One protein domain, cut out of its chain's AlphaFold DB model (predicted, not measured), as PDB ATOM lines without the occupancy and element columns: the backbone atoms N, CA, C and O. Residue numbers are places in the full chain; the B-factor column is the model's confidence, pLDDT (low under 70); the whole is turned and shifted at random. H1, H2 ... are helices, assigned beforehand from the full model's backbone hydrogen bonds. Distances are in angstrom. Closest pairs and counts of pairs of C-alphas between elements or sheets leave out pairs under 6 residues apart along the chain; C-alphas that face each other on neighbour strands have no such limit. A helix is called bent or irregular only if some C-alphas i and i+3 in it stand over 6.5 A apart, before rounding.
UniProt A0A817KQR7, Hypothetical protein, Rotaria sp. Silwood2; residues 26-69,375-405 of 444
ATOM      1  N   ASN A  26     119.478  85.720 102.598       82.62
ATOM      2  CA  ASN A  26     120.811  86.089 102.147       82.62
ATOM      3  C   ASN A  26     120.734  87.272 101.169       82.62
ATOM      4  O   ASN A  26     120.374  87.107 100.014       82.62
ATOM      5  N   LEU A  27     121.065  88.475 101.638       82.56
ATOM      6  CA  LEU A  27     121.061  89.706 100.832       82.56
ATOM      7  C   LEU A  27     122.357  89.899 100.024       82.56
ATOM      8  O   LEU A  27     122.435  90.826  99.222       82.56
ATOM      9  N   PHE A  28     123.373  89.063 100.262       83.75
ATOM     10  CA  PHE A  28     124.706  89.147  99.653       83.75
ATOM     11  C   PHE A  28     125.041  87.886  98.845       83.75
ATOM     12  O   PHE A  28     126.195  87.462  98.818       83.75
ATOM     13  N   GLU A  29     124.025  87.262  98.249       79.88
ATOM     14  CA  GLU A  29     124.163  86.054  97.438       79.88
ATOM     15  C   GLU A  29     125.137  86.269  96.269       79.88
ATOM     16  O   GLU A  29     125.134  87.311  95.614       79.88
ATOM     17  N   SER A  30     126.001  85.284  96.039       74.56
ATOM     18  CA  SER A  30     126.944  85.244  94.917       74.56
ATOM     19  C   SER A  30     126.872  83.876  94.256       74.56
ATOM     20  O   SER A  30     126.607  82.907  94.957       74.56
ATOM     21  N   GLU A  31     127.249  83.765  92.985       71.12
ATOM     22  CA  GLU A  31     127.238  82.520  92.185       71.12
ATOM     23  C   GLU A  31     128.176  81.391  92.687       71.12
ATOM     24  O   GLU A  31     128.338  80.367  92.032       71.12
ATOM     25  N   LEU A  32     128.825  81.566  93.842       65.06
ATOM     26  CA  LEU A  32     129.759  80.614  94.443       65.06
ATOM     27  C   LEU A  32     129.022  79.639  95.373       65.06
ATOM     28  O   LEU A  32     128.551  80.035  96.440       65.06
ATOM     29  N   ASP A  33     129.023  78.358  95.006       64.00
ATOM     30  CA  ASP A  33     128.361  77.255  95.722       64.00
ATOM     31  C   ASP A  33     129.235  76.654  96.849       64.00
ATOM     32  O   ASP A  33     129.391  75.441  96.998       64.00
ATOM     33  N   ASP A  34     129.859  77.519  97.654       75.12
ATOM     34  CA  ASP A  34     130.662  77.116  98.816       75.12
ATOM     35  C   ASP A  34     129.875  77.307 100.125       75.12
ATOM     36  O   ASP A  34     129.405  78.401 100.453       75.12
ATOM     37  N   ALA A  35     129.773  76.238 100.920       73.94
ATOM     38  CA  ALA A  35     129.089  76.240 102.210       73.94
ATOM     39  C   ALA A  35     129.674  77.279 103.189       73.94
ATOM     40  O   ALA A  35     128.933  77.857 103.998       73.94
ATOM     41  N   GLU A  36     130.981  77.559 103.122       74.31
ATOM     42  CA  GLU A  36     131.605  78.583 103.964       74.31
ATOM     43  C   GLU A  36     131.281  80.004 103.473       74.31
ATOM     44  O   GLU A  36     130.956  80.882 104.285       74.31
ATOM     45  N   ALA A  37     131.287  80.226 102.156       75.44
ATOM     46  CA  ALA A  37     130.875  81.485 101.541       75.44
ATOM     47  C   ALA A  37     129.415  81.833 101.878       75.44
ATOM     48  O   ALA A  37     129.147  82.931 102.380       75.44
ATOM     49  N   ILE A  38     128.491  80.875 101.742       78.31
ATOM     50  CA  ILE A  38     127.069  81.044 102.083       78.31
ATOM     51  C   ILE A  38     126.904  81.414 103.566       78.31
ATOM     52  O   ILE A  38     126.136  82.316 103.919       78.31
ATOM     53  N   ARG A  39     127.666  80.780 104.467       79.19
ATOM     54  CA  ARG A  39     127.622  81.089 105.906       79.19
ATOM     55  C   ARG A  39     128.092  82.516 106.205       79.19
ATOM     56  O   ARG A  39     127.496  83.189 107.052       79.19
ATOM     57  N   ARG A  40     129.130  82.999 105.514       80.06
ATOM     58  CA  ARG A  40     129.641  84.377 105.655       80.06
ATOM     59  C   ARG A  40     128.653  85.410 105.116       80.06
ATOM     60  O   ARG A  40     128.460  86.442 105.758       80.06
ATOM     61  N   GLN A  41     127.982  85.124 104.004       82.81
ATOM     62  CA  GLN A  41     126.974  86.010 103.413       82.81
ATOM     63  C   GLN A  41     125.703  86.112 104.270       82.81
ATOM     64  O   GLN A  41     125.208  87.214 104.527       82.81
ATOM     65  N   ARG A  42     125.222  84.992 104.832       83.81
ATOM     66  CA  ARG A  42     124.124  85.001 105.818       83.81
ATOM     67  C   ARG A  42     124.506  85.778 107.081       83.81
ATOM     68  O   ARG A  42     123.691  86.519 107.628       83.81
ATOM     69  N   PHE A  43     125.757  85.674 107.536       82.31
ATOM     70  CA  PHE A  43     126.247  86.462 108.672       82.31
ATOM     71  C   PHE A  43     126.324  87.967 108.351       82.31
ATOM     72  O   PHE A  43     125.897  88.785 109.169       82.31
ATOM     73  N   ALA A  44     126.767  88.335 107.143       84.25
ATOM     74  CA  ALA A  44     126.738  89.714 106.646       84.25
ATOM     75  C   ALA A  44     125.311  90.272 106.578       84.25
ATOM     76  O   ALA A  44     125.066  91.393 107.016       84.25
ATOM     77  N   THR A  45     124.360  89.461 106.110       87.44
ATOM     78  CA  THR A  45     122.929  89.792 106.047       87.44
ATOM     79  C   THR A  45     122.361  90.101 107.436       87.44
ATOM     80  O   THR A  45     121.668  91.102 107.614       87.44
ATOM     81  N   ARG A  46     122.716  89.309 108.455       86.75
ATOM     82  CA  ARG A  46     122.286  89.550 109.845       86.75
ATOM     83  C   ARG A  46     122.881  90.836 110.424       86.75
ATOM     84  O   ARG A  46     122.151  91.612 111.033       86.75
ATOM     85  N   ILE A  47     124.175  91.090 110.204       86.88
ATOM     86  CA  ILE A  47     124.825  92.341 110.635       86.88
ATOM     87  C   ILE A  47     124.177  93.546 109.946       86.88
ATOM     88  O   ILE A  47     123.852  94.521 110.618       86.88
ATOM     89  N   TYR A  48     123.939  93.457 108.635       91.19
ATOM     90  CA  TYR A  48     123.258  94.488 107.856       91.19
ATOM     91  C   TYR A  48     121.881  94.827 108.449       91.19
ATOM     92  O   TYR A  48     121.620  95.990 108.749       91.19
ATOM     93  N   LEU A  49     121.025  93.824 108.681       89.25
ATOM     94  CA  LEU A  49     119.671  94.038 109.204       89.25
ATOM     95  C   LEU A  49     119.665  94.592 110.636       89.25
ATOM     96  O   LEU A  49     118.878  95.495 110.931       89.25
ATOM     97  N   CYS A  50     120.543  94.102 111.517       89.44
ATOM     98  CA  CYS A  50     120.658  94.612 112.885       89.44
ATOM     99  C   CYS A  50     121.128  96.070 112.908       89.44
ATOM    100  O   CYS A  50     120.516  96.901 113.578       89.44
ATOM    101  N   MET A  51     122.180  96.396 112.152       90.12
ATOM    102  CA  MET A  51     122.715  97.757 112.084       90.12
ATOM    103  C   MET A  51     121.706  98.726 111.465       90.12
ATOM    104  O   MET A  51     121.497  99.811 112.001       90.12
ATOM    105  N   LEU A  52     121.028  98.316 110.388       91.94
ATOM    106  CA  LEU A  52     119.966  99.104 109.768       91.94
ATOM    107  C   LEU A  52     118.833  99.378 110.764       91.94
ATOM    108  O   LEU A  52     118.423 100.520 110.924       91.94
ATOM    109  N   SER A  53     118.370  98.356 111.487       91.12
ATOM    110  CA  SER A  53     117.280  98.503 112.463       91.12
ATOM    111  C   SER A  53     117.660  99.439 113.613       91.12
ATOM    112  O   SER A  53     116.880 100.323 113.959       91.12
ATOM    113  N   LEU A  54     118.866  99.297 114.175       93.50
ATOM    114  CA  LEU A  54     119.351 100.160 115.258       93.50
ATOM    115  C   LEU A  54     119.463 101.627 114.822       93.50
ATOM    116  O   LEU A  54     119.041 102.513 115.565       93.50
ATOM    117  N   LEU A  55     119.983 101.880 113.617       93.62
ATOM    118  CA  LEU A  55     120.105 103.230 113.061       93.62
ATOM    119  C   LEU A  55     118.740 103.854 112.745       93.62
ATOM    120  O   LEU A  55     118.529 105.037 113.000       93.62
ATOM    121  N   MET A  56     117.793 103.072 112.228       93.38
ATOM    122  CA  MET A  56     116.444 103.572 111.959       93.38
ATOM    123  C   MET A  56     115.684 103.880 113.256       93.38
ATOM    124  O   MET A  56     115.022 104.911 113.341       93.38
ATOM    125  N   ILE A  57     115.811 103.038 114.288       92.88
ATOM    126  CA  ILE A  57     115.180 103.271 115.596       92.88
ATOM    127  C   ILE A  57     115.764 104.518 116.268       92.88
ATOM    128  O   ILE A  57     115.004 105.353 116.756       92.88
ATOM    129  N   SER A  58     117.092 104.682 116.272       92.56
ATOM    130  CA  SER A  58     117.720 105.864 116.872       92.56
ATOM    131  C   SER A  58     117.311 107.155 116.158       92.56
ATOM    132  O   SER A  58     117.026 108.148 116.825       92.56
ATOM    133  N   LEU A  59     117.185 107.126 114.828       91.75
ATOM    134  CA  LEU A  59     116.702 108.255 114.031       91.75
ATOM    135  C   LEU A  59     115.238 108.607 114.340       91.75
ATOM    136  O   LEU A  59     114.908 109.785 114.460       91.75
ATOM    137  N   ILE A  60     114.365 107.606 114.504       90.81
ATOM    138  CA  ILE A  60     112.960 107.819 114.886       90.81
ATOM    139  C   ILE A  60     112.874 108.457 116.275       90.81
ATOM    140  O   ILE A  60     112.149 109.433 116.454       90.81
ATOM    141  N   ILE A  61     113.631 107.938 117.244       90.62
ATOM    142  CA  ILE A  61     113.676 108.482 118.609       90.62
ATOM    143  C   ILE A  61     114.178 109.930 118.583       90.62
ATOM    144  O   ILE A  61     113.555 110.809 119.177       90.62
ATOM    145  N   TYR A  62     115.258 110.198 117.848       89.62
ATOM    146  CA  TYR A  62     115.806 111.541 117.663       89.62
ATOM    147  C   TYR A  62     114.758 112.509 117.092       89.62
ATOM    148  O   TYR A  62     114.522 113.578 117.659       89.62
ATOM    149  N   ALA A  63     114.079 112.110 116.015       87.62
ATOM    150  CA  ALA A  63     113.064 112.925 115.353       87.62
ATOM    151  C   ALA A  63     111.791 113.122 116.196       87.62
ATOM    152  O   ALA A  63     111.104 114.130 116.042       87.62
ATOM    153  N   ALA A  64     111.467 112.178 117.084       86.25
ATOM    154  CA  ALA A  64     110.316 112.271 117.976       86.25
ATOM    155  C   ALA A  64     110.562 113.208 119.171       86.25
ATOM    156  O   ALA A  64     109.636 113.891 119.611       86.25
ATOM    157  N   ILE A  65     111.791 113.235 119.699       86.44
ATOM    158  CA  ILE A  65     112.136 113.984 120.917       86.44
ATOM    159  C   ILE A  65     112.456 115.448 120.613       86.44
ATOM    160  O   ILE A  65     112.085 116.331 121.392       86.44
ATOM    161  N   LEU A  66     113.148 115.730 119.507       85.88
ATOM    162  CA  LEU A  66     113.630 117.083 119.251       85.88
ATOM    163  C   LEU A  66     112.504 118.023 118.800       85.88
ATOM    164  O   LEU A  66     111.804 117.732 117.826       85.88
ATOM    165  N   PRO A  67     112.320 119.166 119.487       85.00
ATOM    166  CA  PRO A  67     111.330 120.149 119.087       85.00
ATOM    167  C   PRO A  67     111.739 120.777 117.757       85.00
ATOM    168  O   PRO A  67     112.891 121.159 117.555       85.00
ATOM    169  N   ARG A  68     110.763 120.927 116.862       83.62
ATOM    170  CA  ARG A  68     110.956 121.587 115.575       83.62
ATOM    171  C   ARG A  68     110.266 122.940 115.585       83.62
ATOM    172  O   ARG A  68     109.096 123.044 115.956       83.62
ATOM    173  N   THR A  69     110.975 123.961 115.124       88.25
ATOM    174  CA  THR A  69     110.394 125.277 114.856       88.25
ATOM    175  C   THR A  69     109.697 125.253 113.501       88.25
ATOM    176  O   THR A  69     110.314 124.944 112.481       88.25
ATOM    177  N   ARG A 375     106.426 119.569 119.026       76.12
ATOM    178  CA  ARG A 375     107.003 118.247 119.271       76.12
ATOM    179  C   ARG A 375     106.178 117.234 118.489       76.12
ATOM    180  O   ARG A 375     104.954 117.332 118.492       76.12
ATOM    181  N   PHE A 376     106.859 116.292 117.841       76.81
ATOM    182  CA  PHE A 376     106.255 115.165 117.134       76.81
ATOM    183  C   PHE A 376     105.446 115.535 115.869       76.81
ATOM    184  O   PHE A 376     104.260 115.871 115.915       76.81
ATOM    185  N   ASP A 377     106.098 115.428 114.710       80.12
ATOM    186  CA  ASP A 377     105.490 115.603 113.387       80.12
ATOM    187  C   ASP A 377     105.591 114.287 112.601       80.12
ATOM    188  O   ASP A 377     106.663 113.900 112.138       80.12
ATOM    189  N   VAL A 378     104.465 113.579 112.478       84.75
ATOM    190  CA  VAL A 378     104.398 112.242 111.862       84.75
ATOM    191  C   VAL A 378     104.847 112.269 110.401       84.75
ATOM    192  O   VAL A 378     105.582 111.379 109.972       84.75
ATOM    193  N   LEU A 379     104.454 113.298 109.642       84.69
ATOM    194  CA  LEU A 379     104.837 113.435 108.235       84.69
ATOM    195  C   LEU A 379     106.342 113.677 108.110       84.69
ATOM    196  O   LEU A 379     106.998 113.112 107.232       84.69
ATOM    197  N   PHE A 380     106.907 114.470 109.019       84.88
ATOM    198  CA  PHE A 380     108.347 114.690 109.077       84.88
ATOM    199  C   PHE A 380     109.116 113.413 109.447       84.88
ATOM    200  O   PHE A 380     110.087 113.073 108.780       84.88
ATOM    201  N   ILE A 381     108.664 112.662 110.457       87.50
ATOM    202  CA  ILE A 381     109.295 111.391 110.851       87.50
ATOM    203  C   ILE A 381     109.272 110.405 109.675       87.50
ATOM    204  O   ILE A 381     110.288 109.779 109.369       87.50
ATOM    205  N   PHE A 382     108.143 110.297 108.973       89.06
ATOM    206  CA  PHE A 382     108.010 109.415 107.816       89.06
ATOM    207  C   PHE A 382     108.924 109.825 106.650       89.06
ATOM    208  O   PHE A 382     109.630 108.993 106.081       89.06
ATOM    209  N   THR A 383     108.957 111.111 106.302       89.38
ATOM    210  CA  THR A 383     109.807 111.610 105.207       89.38
ATOM    211  C   THR A 383     111.296 111.469 105.528       89.38
ATOM    212  O   THR A 383     112.055 110.979 104.690       89.38
ATOM    213  N   LEU A 384     111.707 111.797 106.756       89.44
ATOM    214  CA  LEU A 384     113.087 111.653 107.220       89.44
ATOM    215  C   LEU A 384     113.541 110.189 107.186       89.44
ATOM    216  O   LEU A 384     114.588 109.880 106.616       89.44
ATOM    217  N   THR A 385     112.737 109.276 107.732       90.25
ATOM    218  CA  THR A 385     113.055 107.839 107.746       90.25
ATOM    219  C   THR A 385     113.123 107.255 106.339       90.25
ATOM    220  O   THR A 385     114.069 106.532 106.029       90.25
ATOM    221  N   THR A 386     112.195 107.625 105.455       90.00
ATOM    222  CA  THR A 386     112.203 107.166 104.057       90.00
ATOM    223  C   THR A 386     113.442 107.667 103.311       90.00
ATOM    224  O   THR A 386     114.104 106.886 102.628       90.00
ATOM    225  N   SER A 387     113.816 108.941 103.486       91.00
ATOM    226  CA  SER A 387     115.027 109.498 102.864       91.00
ATOM    227  C   SER A 387     116.318 108.859 103.389       91.00
ATOM    228  O   SER A 387     117.229 108.571 102.613       91.00
ATOM    229  N   ALA A 388     116.390 108.583 104.695       93.50
ATOM    230  CA  ALA A 388     117.575 108.016 105.328       93.50
ATOM    231  C   ALA A 388     117.760 106.539 104.967       93.50
ATOM    232  O   ALA A 388     118.890 106.098 104.757       93.50
ATOM    233  N   PHE A 389     116.663 105.787 104.839       93.06
ATOM    234  CA  PHE A 389     116.697 104.363 104.513       93.06
ATOM    235  C   PHE A 389     117.476 104.086 103.221       93.06
ATOM    236  O   PHE A 389     118.309 103.179 103.191       93.06
ATOM    237  N   GLY A 390     117.263 104.900 102.180       87.38
ATOM    238  CA  GLY A 390     117.968 104.768 100.904       87.38
ATOM    239  C   GLY A 390     119.485 104.927 101.042       87.38
ATOM    240  O   GLY A 390     120.238 104.034 100.658       87.38
ATOM    241  N   GLY A 391     119.943 106.029 101.644       90.19
ATOM    242  CA  GLY A 391     121.376 106.302 101.808       90.19
ATOM    243  C   GLY A 391     122.073 105.322 102.756       90.19
ATOM    244  O   GLY A 391     123.134 104.780 102.438       90.19
ATOM    245  N   VAL A 392     121.446 105.034 103.898       93.19
ATOM    246  CA  VAL A 392     121.981 104.121 104.918       93.19
ATOM    247  C   VAL A 392     122.072 102.688 104.382       93.19
ATOM    248  O   VAL A 392     123.064 102.006 104.641       93.19
ATOM    249  N   SER A 393     121.103 102.243 103.573       90.94
ATOM    250  CA  SER A 393     121.124 100.916 102.943       90.94
ATOM    251  C   SER A 393     122.330 100.722 102.021       90.94
ATOM    252  O   SER A 393     123.017  99.703 102.125       90.94
ATOM    253  N   VAL A 394     122.637 101.698 101.160       90.94
ATOM    254  CA  VAL A 394     123.770 101.610 100.219       90.94
ATOM    255  C   VAL A 394     125.099 101.511 100.967       90.94
ATOM    256  O   VAL A 394     125.905 100.625 100.687       90.94
ATOM    257  N   VAL A 395     125.307 102.365 101.970       91.50
ATOM    258  CA  VAL A 395     126.543 102.369 102.768       91.50
ATOM    259  C   VAL A 395     126.699 101.063 103.553       91.50
ATOM    260  O   VAL A 395     127.773 100.459 103.557       91.50
ATOM    261  N   LEU A 396     125.623 100.565 104.170       89.88
ATOM    262  CA  LEU A 396     125.647  99.300 104.907       89.88
ATOM    263  C   LEU A 396     125.891  98.088 104.008       89.88
ATOM    264  O   LEU A 396     126.533  97.140 104.459       89.88
ATOM    265  N   ARG A 397     125.434  98.101 102.748       88.81
ATOM    266  CA  ARG A 397     125.755  97.035 101.782       88.81
ATOM    267  C   ARG A 397     127.257  96.940 101.505       88.81
ATOM    268  O   ARG A 397     127.755  95.844 101.273       88.81
ATOM    269  N   ILE A 398     127.989  98.047 101.589       87.56
ATOM    270  CA  ILE A 398     129.451  98.059 101.438       87.56
ATOM    271  C   ILE A 398     130.139  97.682 102.761       87.56
ATOM    272  O   ILE A 398     131.067  96.874 102.780       87.56
ATOM    273  N   LEU A 399     129.673  98.226 103.889       87.44
ATOM    274  CA  LEU A 399     130.319  98.040 105.194       87.44
ATOM    275  C   LEU A 399     130.072  96.665 105.827       87.44
ATOM    276  O   LEU A 399     130.978  96.115 106.449       87.44
ATOM    277  N   ALA A 400     128.880  96.081 105.685       86.94
ATOM    278  CA  ALA A 400     128.541  94.795 106.296       86.94
ATOM    279  C   ALA A 400     129.500  93.648 105.901       86.94
ATOM    280  O   ALA A 400     130.006  92.977 106.808       86.94
ATOM    281  N   PRO A 401     129.838  93.420 104.613       83.62
ATOM    282  CA  PRO A 401     130.807  92.384 104.249       83.62
ATOM    283  C   PRO A 401     132.232  92.701 104.735       83.62
ATOM    284  O   PRO A 401     132.974  91.781 105.086       83.62
ATOM    285  N   LEU A 402     132.620  93.980 104.820       85.00
ATOM    286  CA  LEU A 402     133.915  94.392 105.378       85.00
ATOM    287  C   LEU A 402     134.003  94.103 106.883       85.00
ATOM    288  O   LEU A 402     134.998  93.547 107.347       85.00
ATOM    289  N   LEU A 403     132.943  94.402 107.635       85.38
ATOM    290  CA  LEU A 403     132.854  94.097 109.064       85.38
ATOM    291  C   LEU A 403     132.918  92.592 109.324       85.38
ATOM    292  O   LEU A 403     133.602  92.159 110.247       85.38
ATOM    293  N   VAL A 404     132.275  91.777 108.485       86.00
ATOM    294  CA  VAL A 404     132.366  90.312 108.576       86.00
ATOM    295  C   VAL A 404     133.804  89.848 108.370       86.00
ATOM    296  O   VAL A 404     134.303  89.064 109.178       86.00
ATOM    297  N   LYS A 405     134.503  90.360 107.345       84.19
ATOM    298  CA  LYS A 405     135.926  90.054 107.120       84.19
ATOM    299  C   LYS A 405     136.778  90.431 108.336       84.19
ATOM    300  O   LYS A 405     137.562  89.604 108.794       84.19
TER     301      LYS A 405
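What this domain is: This is residues 26 to 69 and 375 to 405 of the 444 residues of the protein "Hypothetical protein" of Rotaria sp. Silwood2 (UniProt A0A817KQR7). Two long helices, H1 and H2, lie side by side as a slender pair, running opposite ways at a shallow tilt of 30 degrees, and make most of a rod. At one end of the rod the residues before H1 form a loop that folds back, and residues 31 to 36 stick out free of the rest. The printed part has 75 residues with two named helices, H1 then H2, and no named strand; its class is all helix. It is loose, with a radius of gyration of the C-alphas of 16.0 A, and the C-alphas span 54 by 16 by 15 A.

Where its parts are: The printed part begins at Asn 26, with its C-alpha at (120.811, 86.089, 102.147). H1, residues 35 to 65, is the longest helix by residues and measures 45.4 A from its first C-alpha, at (129.089, 76.240, 102.210), to its last. H2, residues 378 to 405, measures 38.8 A and ends with C-alpha 405 at (135.926, 90.054, 107.120). H2 has a kink of 45 degrees near residue 394. It is neither bent nor irregular, but only just: C-alphas 398 and 401 are 6.5 A apart.

How they stand to each other: H1 and H2 touch, with 23 pairs of C-alphas within 8 A. Their closest C-alphas, those of Ala 44 and Ala 400, are 5.4 A apart. The centres of the two helices are 9.0 A apart. In H1 every O i to N i+4 pair is within hydrogen-bond range; in H2 20 of 24 are.

The domain as a whole: The two C-alphas farthest apart, those of Asp 33 and Thr 69, are 54.7 A apart. The link from H1 to H2 runs across the cut: residues 70 to 374 are not printed, and C-alphas 69 and 375 are 9.0 A apart. The mean pLDDT of the printed part is 85.6, and residues 32 to 33 are under 70.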